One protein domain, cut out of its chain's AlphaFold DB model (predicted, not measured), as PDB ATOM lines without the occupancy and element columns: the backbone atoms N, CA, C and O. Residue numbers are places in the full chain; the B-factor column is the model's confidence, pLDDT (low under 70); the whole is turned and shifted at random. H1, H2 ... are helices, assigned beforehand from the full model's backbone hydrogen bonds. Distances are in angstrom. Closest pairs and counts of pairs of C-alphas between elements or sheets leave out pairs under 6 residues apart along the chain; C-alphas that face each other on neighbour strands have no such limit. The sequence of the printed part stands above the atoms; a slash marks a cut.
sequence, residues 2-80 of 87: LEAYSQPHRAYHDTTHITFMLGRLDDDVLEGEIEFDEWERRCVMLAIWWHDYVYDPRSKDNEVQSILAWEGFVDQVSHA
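This is residues 2 to 80 of the 87 residues of an uncharacterized protein of Drechslerella stenobrocha 248 (UniProt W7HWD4). The longest helix, H4, makes a corner with the end of H3 and sticks out with residues 71 to 80; H3 and H2 form a helical hairpin, and the small H1 is near H2. The printed part has 79 residues with four named helices, H1 to H4 in order, and no named strand: all helix. It is only just loose, close to compact, with a radius of gyration of the C-alphas of 14.1 A, spanning 38 by 34 by 21 A.

H4, residues 62 to 80, only just touches H3, residues 38 to 50, with 3 pairs of C-alphas within 8 A; the closest, Ser 66 and Trp 50, are 6.0 A apart. Their tilt is steep, 56 degrees, opposite ways. H3 touches H2, residues 15 to 31, with residues 45 to 49 alone, at a shallow tilt of 21 degrees, opposite ways; the closest C-alphas, Met 45 and Leu 22, are 6.9 A apart. H1, residues 2 to 5, is close to but not clearly touching H2, C-alphas 5 and 15 being closest at 5.2 A. Every O i to N i+4 pair is within hydrogen-bond range in H2, H3 and H4; H1 is too short for one.

H4 measures 26.8 A, H2 24.1 A and H3 18.5 A. C-alpha 2 is at (27.741, -54.889, -23.945), C-alpha 80 at (14.603, -42.488, -12.424).

The printed part has no cut. The link from H3 to H4 is long, 11 residues. Residue 80 alone has pLDDT under 70.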
ATOM      1  N   LEU A   2      26.711 -53.868 -23.642       92.38
ATOM      2  CA  LEU A   2      27.741 -54.889 -23.945       92.38
ATOM      3  C   LEU A   2      27.269 -56.350 -23.835       92.38
ATOM      4  O   LEU A   2      27.619 -57.169 -24.680       92.38
ATOM      5  N   GLU A   3      26.441 -56.671 -22.839       94.81
ATOM      6  CA  GLU A   3      25.868 -58.016 -22.676       94.81
ATOM      7  C   GLU A   3      25.031 -58.458 -23.884       94.81
ATOM      8  O   GLU A   3      25.126 -59.612 -24.296       94.81
ATOM      9  N   ALA A   4      24.258 -57.548 -24.489       95.31
ATOM     10  CA  ALA A   4      23.453 -57.854 -25.669       95.31
ATOM     11  C   ALA A   4      24.350 -58.238 -26.849       95.31
ATOM     12  O   ALA A   4      24.103 -59.254 -27.489       95.31
ATOM     13  N   TYR A   5      25.430 -57.485 -27.071       96.69
ATOM     14  CA  TYR A   5      26.389 -57.698 -28.161       96.69
ATOM     15  C   TYR A   5      27.363 -58.862 -27.942       96.69
ATOM     16  O   TYR A   5      28.016 -59.288 -28.889       96.69
ATOM     17  N   SER A   6      27.448 -59.392 -26.719       95.75
ATOM     18  CA  SER A   6      28.325 -60.522 -26.367       95.75
ATOM     19  C   SER A   6      27.622 -61.884 -26.455       95.75
ATOM     20  O   SER A   6      28.195 -62.906 -26.077       95.75
ATOM     21  N   GLN A   7      26.363 -61.920 -26.904       95.56
ATOM     22  CA  GLN A   7      25.593 -63.157 -27.010       95.56
ATOM     23  C   GLN A   7      26.237 -64.122 -28.029       95.56
ATOM     24  O   GLN A   7      26.472 -63.712 -29.164       95.56
ATOM     25  N   PRO A   8      26.468 -65.411 -27.692       93.12
ATOM     26  CA  PRO A   8      27.226 -66.336 -28.548       93.12
ATOM     27  C   PRO A   8      26.643 -66.590 -29.944       93.12
ATOM     28  O   PRO A   8      27.348 -67.090 -30.816       93.12
ATOM     29  N   HIS A   9      25.352 -66.316 -30.157       92.06
ATOM     30  CA  HIS A   9      24.693 -66.496 -31.454       92.06
ATOM     31  C   HIS A   9      24.824 -65.285 -32.385       92.06
ATOM     32  O   HIS A   9      24.405 -65.370 -33.540       92.06
ATOM     33  N   ARG A  10      25.373 -64.163 -31.906       94.56
ATOM     34  CA  ARG A  10      25.694 -63.014 -32.754       94.56
ATOM     35  C   ARG A  10      26.921 -63.345 -33.592       94.56
ATOM     36  O   ARG A  10      27.953 -63.742 -33.065       94.56
ATOM     37  N   ALA A  11      26.769 -63.217 -34.906       87.69
ATOM     38  CA  ALA A  11      27.869 -63.353 -35.851       87.69
ATOM     39  C   ALA A  11      28.452 -61.965 -36.146       87.69
ATOM     40  O   ALA A  11      29.224 -61.446 -35.357       87.69
ATOM     41  N   TYR A  12      28.046 -61.339 -37.253       88.00
ATOM     42  CA  TYR A  12      28.561 -60.026 -37.648       88.00
ATOM     43  C   TYR A  12      28.135 -58.892 -36.704       88.00
ATOM     44  O   TYR A  12      28.914 -57.988 -36.455       88.00
ATOM     45  N   HIS A  13      26.917 -58.938 -36.166       94.31
ATOM     46  CA  HIS A  13      26.345 -57.881 -35.326       94.31
ATOM     47  C   HIS A  13      26.728 -58.059 -33.849       94.31
ATOM     48  O   HIS A  13      25.870 -58.297 -32.995       94.31
ATOM     49  N   ASP A  14      28.028 -58.034 -33.568       95.12
ATOM     50  CA  ASP A  14      28.627 -58.301 -32.259       95.12
ATOM     51  C   ASP A  14      29.402 -57.088 -31.701       95.12
ATOM     52  O   ASP A  14      29.353 -55.972 -32.226       95.12
ATOM     53  N   THR A  15      30.139 -57.303 -30.608       96.31
ATOM     54  CA  THR A  15      30.996 -56.259 -30.018       96.31
ATOM     55  C   THR A  15      32.055 -55.712 -30.978       96.31
ATOM     56  O   THR A  15      32.349 -54.519 -30.920       96.31
ATOM     57  N   THR A  16      32.592 -56.533 -31.888       96.69
ATOM     58  CA  THR A  16      33.591 -56.109 -32.879       96.69
ATOM     59  C   THR A  16      32.988 -55.088 -33.836       96.69
ATOM     60  O   THR A  16      33.612 -54.066 -34.122       96.69
ATOM     61  N   HIS A  17      31.759 -55.333 -34.296       96.88
ATOM     62  CA  HIS A  17      31.042 -54.416 -35.176       96.88
ATOM     63  C   HIS A  17      30.772 -53.061 -34.516       96.88
ATOM     64  O   HIS A  17      31.078 -52.025 -35.107       96.88
ATOM     65  N   ILE A  18      30.300 -53.054 -33.267       97.56
ATOM     66  CA  ILE A  18      30.068 -51.804 -32.532       97.56
ATOM     67  C   ILE A  18      31.371 -51.035 -32.305       97.56
ATOM     68  O   ILE A  18      31.418 -49.827 -32.532       97.56
ATOM     69  N   THR A  19      32.451 -51.715 -31.903       97.38
ATOM     70  CA  THR A  19      33.761 -51.070 -31.744       97.38
ATOM     71  C   THR A  19      34.255 -50.471 -33.057       97.38
ATOM     72  O   THR A  19      34.760 -49.351 -33.053       97.38
ATOM     73  N   PHE A  20      34.070 -51.170 -34.179       98.06
ATOM     74  CA  PHE A  20      34.423 -50.644 -35.493       98.06
ATOM     75  C   PHE A  20      33.630 -49.377 -35.843       98.06
ATOM     76  O   PHE A  20      34.230 -48.392 -36.262       98.06
ATOM     77  N   MET A  21      32.306 -49.373 -35.652       98.12
ATOM     78  CA  MET A  21      31.472 -48.206 -35.967       98.12
ATOM     79  C   MET A  21      31.811 -46.992 -35.100       98.12
ATOM     80  O   MET A  21      31.897 -45.881 -35.618       98.12
ATOM     81  N   LEU A  22      32.028 -47.194 -33.795       97.88
ATOM     82  CA  LEU A  22      32.423 -46.113 -32.888       97.88
ATOM     83  C   LEU A  22      33.815 -45.571 -33.229       97.88
ATOM     84  O   LEU A  22      33.996 -44.361 -33.251       97.88
ATOM     85  N   GLY A  23      34.770 -46.453 -33.546       98.12
ATOM     86  CA  GLY A  23      36.102 -46.042 -33.991       98.12
ATOM     87  C   GLY A  23      36.048 -45.249 -35.294       98.12
ATOM     88  O   GLY A  23      36.667 -44.199 -35.389       98.12
ATOM     89  N   ARG A  24      35.234 -45.688 -36.263       98.25
ATOM     90  CA  ARG A  24      35.039 -44.951 -37.516       98.25
ATOM     91  C   ARG A  24      34.432 -43.568 -37.288       98.25
ATOM     92  O   ARG A  24      34.910 -42.613 -37.879       98.25
ATOM     93  N   LEU A  25      33.413 -43.458 -36.434       97.69
ATOM     94  CA  LEU A  25      32.830 -42.164 -36.074       97.69
ATOM     95  C   LEU A  25      33.885 -41.224 -35.474       97.69
ATOM     96  O   LEU A  25      33.900 -40.039 -35.793       97.69
ATOM     97  N   ASP A  26      34.748 -41.743 -34.601       97.31
ATOM     98  CA  ASP A  26      35.823 -40.957 -33.998       97.31
ATOM     99  C   ASP A  26      36.861 -40.520 -35.038       97.31
ATOM    100  O   ASP A  26      37.231 -39.346 -35.051       97.31
ATOM    101  N   ASP A  27      37.282 -41.423 -35.925       98.12
ATOM    102  CA  ASP A  27      38.220 -41.124 -37.011       98.12
ATOM    103  C   ASP A  27      37.649 -40.045 -37.950       98.12
ATOM    104  O   ASP A  27      38.301 -39.027 -38.173       98.12
ATOM    105  N   ASP A  28      36.403 -40.202 -38.413       97.62
ATOM    106  CA  ASP A  28      35.754 -39.263 -39.341       97.62
ATOM    107  C   ASP A  28      35.622 -37.849 -38.728       97.62
ATOM    108  O   ASP A  28      35.785 -36.842 -39.422       97.62
ATOM    109  N   VAL A  29      35.369 -37.751 -37.414       96.44
ATOM    110  CA  VAL A  29      35.325 -36.467 -36.687       96.44
ATOM    111  C   VAL A  29      36.724 -35.866 -36.515       96.44
ATOM    112  O   VAL A  29      36.892 -34.653 -36.631       96.44
ATOM    113  N   LEU A  30      37.741 -36.685 -36.228       96.62
ATOM    114  CA  LEU A  30      39.124 -36.224 -36.061       96.62
ATOM    115  C   LEU A  30      39.746 -35.747 -37.377       96.62
ATOM    116  O   LEU A  30      40.519 -34.787 -37.376       96.62
ATOM    117  N   GLU A  31      39.419 -36.413 -38.482       97.94
ATOM    118  CA  GLU A  31      39.890 -36.074 -39.827       97.94
ATOM    119  C   GLU A  31      39.130 -34.880 -40.432       97.94
ATOM    120  O   GLU A  31      39.606 -34.271 -41.389       97.94
ATOM    121  N   GLY A  32      38.002 -34.482 -39.830       96.50
ATOM    122  CA  GLY A  32      37.168 -33.376 -40.307       96.50
ATOM    123  C   GLY A  32      36.288 -33.746 -41.503       96.50
ATOM    124  O   GLY A  32      35.799 -32.858 -42.198       96.50
ATOM    125  N   GLU A  33      36.080 -35.042 -41.747       97.62
ATOM    126  CA  GLU A  33      35.170 -35.553 -42.779       97.62
ATOM    127  C   GLU A  33      33.702 -35.345 -42.380       97.62
ATOM    128  O   GLU A  33      32.824 -35.196 -43.234       97.62
ATOM    129  N   ILE A  34      33.432 -35.308 -41.069       95.88
ATOM    130  CA  ILE A  34      32.119 -35.012 -40.500       95.88
ATOM    131  C   ILE A  34      32.272 -34.012 -39.354       95.88
ATOM    132  O   ILE A  34      33.071 -34.204 -38.439       95.88
ATOM    133  N   GLU A  35      31.446 -32.968 -39.368       96.75
ATOM    134  CA  GLU A  35      31.312 -32.032 -38.256       96.75
ATOM    135  C   GLU A  35      30.009 -32.318 -37.503       96.75
ATOM    136  O   GLU A  35      28.930 -32.327 -38.095       96.75
ATOM    137  N   PHE A  36      30.120 -32.538 -36.195       96.31
ATOM    138  CA  PHE A  36      28.987 -32.655 -35.282       96.31
ATOM    139  C   PHE A  36      29.168 -31.692 -34.120       96.31
ATOM    140  O   PHE A  36      30.276 -31.549 -33.589       96.31
ATOM    141  N   ASP A  37      28.072 -31.101 -33.658       97.06
ATOM    142  CA  ASP A  37      28.056 -30.566 -32.305       97.06
ATOM    143  C   ASP A  37      28.060 -31.701 -31.255       97.06
ATOM    144  O   ASP A  37      27.982 -32.901 -31.552       97.06
ATOM    145  N   GLU A  38      28.196 -31.336 -29.979       94.81
ATOM    146  CA  GLU A  38      28.262 -32.326 -28.901       94.81
ATOM    147  C   GLU A  38      26.977 -33.168 -28.788       94.81
ATOM    148  O   GLU A  38      27.034 -34.351 -28.435       94.81
ATOM    149  N   TRP A  39      25.820 -32.572 -29.072       96.38
ATOM    150  CA  TRP A  39      24.532 -33.247 -29.000       96.38
ATOM    151  C   TRP A  39      24.366 -34.242 -30.150       96.38
ATOM    152  O   TRP A  39      24.062 -35.408 -29.905       96.38
ATOM    153  N   GLU A  40      24.648 -33.822 -31.380       97.44
ATOM    154  CA  GLU A  40      24.619 -34.661 -32.575       97.44
ATOM    155  C   GLU A  40      25.566 -35.854 -32.433       97.44
ATOM    156  O   GLU A  40      25.157 -36.996 -32.659       97.44
ATOM    157  N   ARG A  41      26.793 -35.627 -31.941       96.31
ATOM    158  CA  ARG A  41      27.756 -36.708 -31.697       96.31
ATOM    159  C   ARG A  41      27.201 -37.743 -30.717       96.31
ATOM    160  O   ARG A  41      27.311 -38.943 -30.962       96.31
ATOM    161  N   ARG A  42      26.567 -37.308 -29.621       96.06
ATOM    162  CA  ARG A  42      25.924 -38.221 -28.656       96.06
ATOM    163  C   ARG A  42      24.744 -38.968 -29.277       96.06
ATOM    164  O   ARG A  42      24.616 -40.167 -29.040       96.06
ATOM    165  N   CYS A  43      23.914 -38.295 -30.075       96.81
ATOM    166  CA  CYS A  43      22.803 -38.920 -30.793       96.81
ATOM    167  C   CYS A  43      23.289 -40.032 -31.725       96.81
ATOM    168  O   CYS A  43      22.749 -41.134 -31.678       96.81
ATOM    169  N   VAL A  44      24.337 -39.785 -32.517       97.81
ATOM    170  CA  VAL A  44      24.900 -40.794 -33.427       97.81
ATOM    171  C   VAL A  44      25.542 -41.942 -32.650       97.81
ATOM    172  O   VAL A  44      25.303 -43.102 -32.976       97.81
ATOM    173  N   MET A  45      26.286 -41.657 -31.577       97.31
ATOM    174  CA  MET A  45      26.828 -42.707 -30.706       97.31
ATOM    175  C   MET A  45      25.721 -43.607 -30.138       97.31
ATOM    176  O   MET A  45      25.865 -44.827 -30.130       97.31
ATOM    177  N   LEU A  46      24.612 -43.026 -29.671       97.06
ATOM    178  CA  LEU A  46      23.463 -43.793 -29.186       97.06
ATOM    179  C   LEU A  46      22.786 -44.565 -30.324       97.06
ATOM    180  O   LEU A  46      22.478 -45.737 -30.145       97.06
ATOM    181  N   ALA A  47      22.625 -43.965 -31.503       97.25
ATOM    182  CA  ALA A  47      22.085 -44.659 -32.668       97.25
ATOM    183  C   ALA A  47      22.922 -45.900 -33.023       97.25
ATOM    184  O   ALA A  47      22.352 -46.970 -33.220       97.25
ATOM    185  N   ILE A  48      24.258 -45.806 -33.003       97.75
ATOM    186  CA  ILE A  48      25.156 -46.957 -33.210       97.75
ATOM    187  C   ILE A  48      24.853 -48.072 -32.201       97.75
ATOM    188  O   ILE A  48      24.684 -49.222 -32.595       97.75
ATOM    189  N   TRP A  49      24.725 -47.743 -30.915       97.75
ATOM    190  CA  TRP A  49      24.444 -48.727 -29.863       97.75
ATOM    191  C   TRP A  49      23.049 -49.357 -29.911       97.75
ATOM    192  O   TRP A  49      22.850 -50.392 -29.274       97.75
ATOM    193  N   TRP A  50      22.080 -48.721 -30.569       97.69
ATOM    194  CA  TRP A  50      20.678 -49.142 -30.528       97.69
ATOM    195  C   TRP A  50      20.102 -49.554 -31.881       97.69
ATOM    196  O   TRP A  50      18.988 -50.064 -31.907       97.69
ATOM    197  N   HIS A  51      20.829 -49.406 -32.993       96.19
ATOM    198  CA  HIS A  51      20.312 -49.774 -34.317       96.19
ATOM    199  C   HIS A  51      20.022 -51.284 -34.459       96.19
ATOM    200  O   HIS A  51      19.066 -51.664 -35.130       96.19
ATOM    201  N   ASP A  52      20.813 -52.136 -33.796       96.50
ATOM    202  CA  ASP A  52      20.743 -53.606 -33.843       96.50
ATOM    203  C   ASP A  52      20.852 -54.258 -32.443       96.50
ATOM    204  O   ASP A  52      21.332 -55.393 -32.261       96.50
ATOM    205  N   TYR A  53      20.398 -53.525 -31.420       97.75
ATOM    206  CA  TYR A  53      20.423 -53.973 -30.027       97.75
ATOM    207  C   TYR A  53      19.674 -55.298 -29.818       97.75
ATOM    208  O   TYR A  53      20.090 -56.136 -29.014       97.75
ATOM    209  N   VAL A  54      18.600 -55.527 -30.575       96.94
ATOM    210  CA  VAL A  54      17.915 -56.816 -30.692       96.94
ATOM    211  C   VAL A  54      18.430 -57.542 -31.930       96.94
ATOM    212  O   VAL A  54      18.461 -56.987 -33.024       96.94
ATOM    213  N   TYR A  55      18.814 -58.807 -31.760       96.00
ATOM    214  CA  TYR A  55      19.333 -59.628 -32.849       96.00
ATOM    215  C   TYR A  55      18.818 -61.061 -32.771       96.00
ATOM    216  O   TYR A  55      19.274 -61.874 -31.959       96.00
ATOM    217  N   ASP A  56      17.900 -61.366 -33.681       95.25
ATOM    218  CA  ASP A  56      17.522 -62.716 -34.071       95.25
ATOM    219  C   ASP A  56      17.798 -62.886 -35.579       95.25
ATOM    220  O   ASP A  56      17.128 -62.239 -36.392       95.25
ATOM    221  N   PRO A  57      18.742 -63.758 -35.996       91.94
ATOM    222  CA  PRO A  57      19.028 -64.029 -37.409       91.94
ATOM    223  C   PRO A  57      17.821 -64.488 -38.238       91.94
ATOM    224  O   PRO A  57      17.883 -64.511 -39.467       91.94
ATOM    225  N   ARG A  58      16.746 -64.937 -37.583       94.31
ATOM    226  CA  ARG A  58      15.533 -65.454 -38.221       94.31
ATOM    227  C   ARG A  58      14.408 -64.429 -38.266       94.31
ATOM    228  O   ARG A  58      13.415 -64.686 -38.951       94.31
ATOM    229  N   SER A  59      14.543 -63.310 -37.556       95.19
ATOM    230  CA  SER A  59      13.532 -62.261 -37.548       95.19
ATOM    231  C   SER A  59      13.793 -61.200 -38.616       95.19
ATOM    232  O   SER A  59      14.907 -61.019 -39.100       95.19
ATOM    233  N   LYS A  60      12.726 -60.490 -38.990       96.12
ATOM    234  CA  LYS A  60      12.754 -59.339 -39.908       96.12
ATOM    235  C   LYS A  60      12.461 -58.013 -39.214       96.12
ATOM    236  O   LYS A  60      12.453 -56.985 -39.877       96.12
ATOM    237  N   ASP A  61      12.178 -58.037 -37.917       97.44
ATOM    238  CA  ASP A  61      11.766 -56.862 -37.151       97.44
ATOM    239  C   ASP A  61      12.813 -56.416 -36.124       97.44
ATOM    240  O   ASP A  61      12.512 -55.556 -35.306       97.44
ATOM    241  N   ASN A  62      14.038 -56.952 -36.177       96.50
ATOM    242  CA  ASN A  62      15.118 -56.637 -35.232       96.50
ATOM    243  C   ASN A  62      15.304 -55.127 -35.018       96.50
ATOM    244  O   ASN A  62      15.399 -54.684 -33.879       96.50
ATOM    245  N   GLU A  63      15.300 -54.330 -36.088       96.06
ATOM    246  CA  GLU A  63      15.444 -52.868 -36.003       96.06
ATOM    247  C   GLU A  63      14.263 -52.223 -35.260       96.06
ATOM    248  O   GLU A  63      14.453 -51.395 -34.371       96.06
ATOM    249  N   VAL A  64      13.033 -52.668 -35.550       98.00
ATOM    250  CA  VAL A  64      11.820 -52.209 -34.855       98.00
ATOM    251  C   VAL A  64      11.859 -52.606 -33.379       98.00
ATOM    252  O   VAL A  64      11.575 -51.796 -32.503       98.00
ATOM    253  N   GLN A  65      12.256 -53.837 -33.068       98.31
ATOM    254  CA  GLN A  65      12.389 -54.287 -31.682       98.31
ATOM    255  C   GLN A  65      13.502 -53.535 -30.943       98.31
ATOM    256  O   GLN A  65      13.390 -53.287 -29.744       98.31
ATOM    257  N   SER A  66      14.559 -53.133 -31.649       97.88
ATOM    258  CA  SER A  66      15.656 -52.362 -31.067       97.88
ATOM    259  C   SER A  66      15.224 -50.942 -30.701       97.88
ATOM    260  O   SER A  66      15.545 -50.493 -29.600       97.88
ATOM    261  N   ILE A  67      14.425 -50.267 -31.542       97.31
ATOM    262  CA  ILE A  67      13.886 -48.944 -31.190       97.31
ATOM    263  C   ILE A  67      12.855 -49.023 -30.054       97.31
ATOM    264  O   ILE A  67      12.887 -48.190 -29.154       97.31
ATOM    265  N   LEU A  68      12.018 -50.064 -30.005       97.75
ATOM    266  CA  LEU A  68      11.099 -50.274 -28.877       97.75
ATOM    267  C   LEU A  68      11.857 -50.528 -27.562       97.75
ATOM    268  O   LEU A  68      11.465 -50.042 -26.499       97.75
ATOM    269  N   ALA A  69      12.967 -51.271 -27.616       97.06
ATOM    270  CA  ALA A  69      13.835 -51.468 -26.459       97.06
ATOM    271  C   ALA A  69      14.501 -50.154 -26.010       97.06
ATOM    272  O   ALA A  69      14.638 -49.924 -24.806       97.06
ATOM    273  N   TRP A  70      14.883 -49.291 -26.959       96.38
ATOM    274  CA  TRP A  70      15.403 -47.953 -26.681       96.38
ATOM    275  C   TRP A  70      14.365 -47.071 -25.986       96.38
ATOM    276  O   TRP A  70      14.672 -46.502 -24.942       96.38
ATOM    277  N   GLU A  71      13.136 -47.000 -26.502       95.88
ATOM    278  CA  GLU A  71      12.040 -46.237 -25.884       95.88
ATOM    279  C   GLU A  71      11.805 -46.686 -24.438       95.88
ATOM    280  O   GLU A  71      11.828 -45.871 -23.516       95.88
ATOM    281  N   GLY A  72      11.712 -48.002 -24.211       95.69
ATOM    282  CA  GLY A  72      11.553 -48.550 -22.866       95.69
ATOM    283  C   GLY A  72      12.727 -48.231 -21.931       95.69
ATOM    284  O   GLY A  72      12.521 -48.034 -20.732       95.69
ATOM    285  N   PHE A  73      13.956 -48.164 -22.449       93.88
ATOM    286  CA  PHE A  73      15.120 -47.725 -21.680       93.88
ATOM    287  C   PHE A  73      15.059 -46.227 -21.354       93.88
ATOM    288  O   PHE A  73      15.285 -45.858 -20.199       93.88
ATOM    289  N   VAL A  74      14.729 -45.378 -22.333       93.38
ATOM    290  CA  VAL A  74      14.590 -43.923 -22.159       93.38
ATOM    291  C   VAL A  74      13.538 -43.602 -21.106       93.38
ATOM    292  O   VAL A  74      13.807 -42.795 -20.213       93.38
ATOM    293  N   ASP A  75      12.388 -44.272 -21.141       93.19
ATOM    294  CA  ASP A  75      11.338 -44.108 -20.136       93.19
ATOM    295  C   ASP A  75      11.860 -44.446 -18.734       93.19
ATOM    296  O   ASP A  75      11.705 -43.661 -17.793       93.19
ATOM    297  N   GLN A  76      12.556 -45.579 -18.585       89.56
ATOM    298  CA  GLN A  76      13.121 -46.007 -17.301       89.56
ATOM    299  C   GLN A  76      14.112 -44.989 -16.731       89.56
ATOM    300  O   GLN A  76      14.023 -44.637 -15.551       89.56
ATOM    301  N   VAL A  77      15.053 -44.501 -17.547       88.88
ATOM    302  CA  VAL A  77      16.063 -43.542 -17.073       88.88
ATOM    303  C   VAL A  77      15.473 -42.157 -16.820       88.88
ATOM    304  O   VAL A  77      15.887 -41.489 -15.874       88.88
ATOM    305  N   SER A  78      14.467 -41.746 -17.592       84.69
ATOM    306  CA  SER A  78      13.778 -40.462 -17.414       84.69
ATOM    307  C   SER A  78      12.960 -40.442 -16.123       84.69
ATOM    308  O   SER A  78      13.035 -39.492 -15.341       84.69
ATOM    309  N   HIS A  79      12.244 -41.531 -15.831       70.75
ATOM    310  CA  HIS A  79      11.512 -41.684 -14.574       70.75
ATOM    311  C   HIS A  79      12.438 -41.781 -13.355       70.75
ATOM    312  O   HIS A  79      12.105 -41.248 -12.296       70.75
ATOM    313  N   ALA A  80      13.614 -42.399 -13.497       64.88
ATOM    314  CA  ALA A  80      14.603 -42.488 -12.424       64.88
ATOM    315  C   ALA A  80      15.237 -41.132 -12.055       64.88
ATOM    316  O   ALA A  80      15.739 -40.988 -10.940       64.88
TER     317      ALA A  80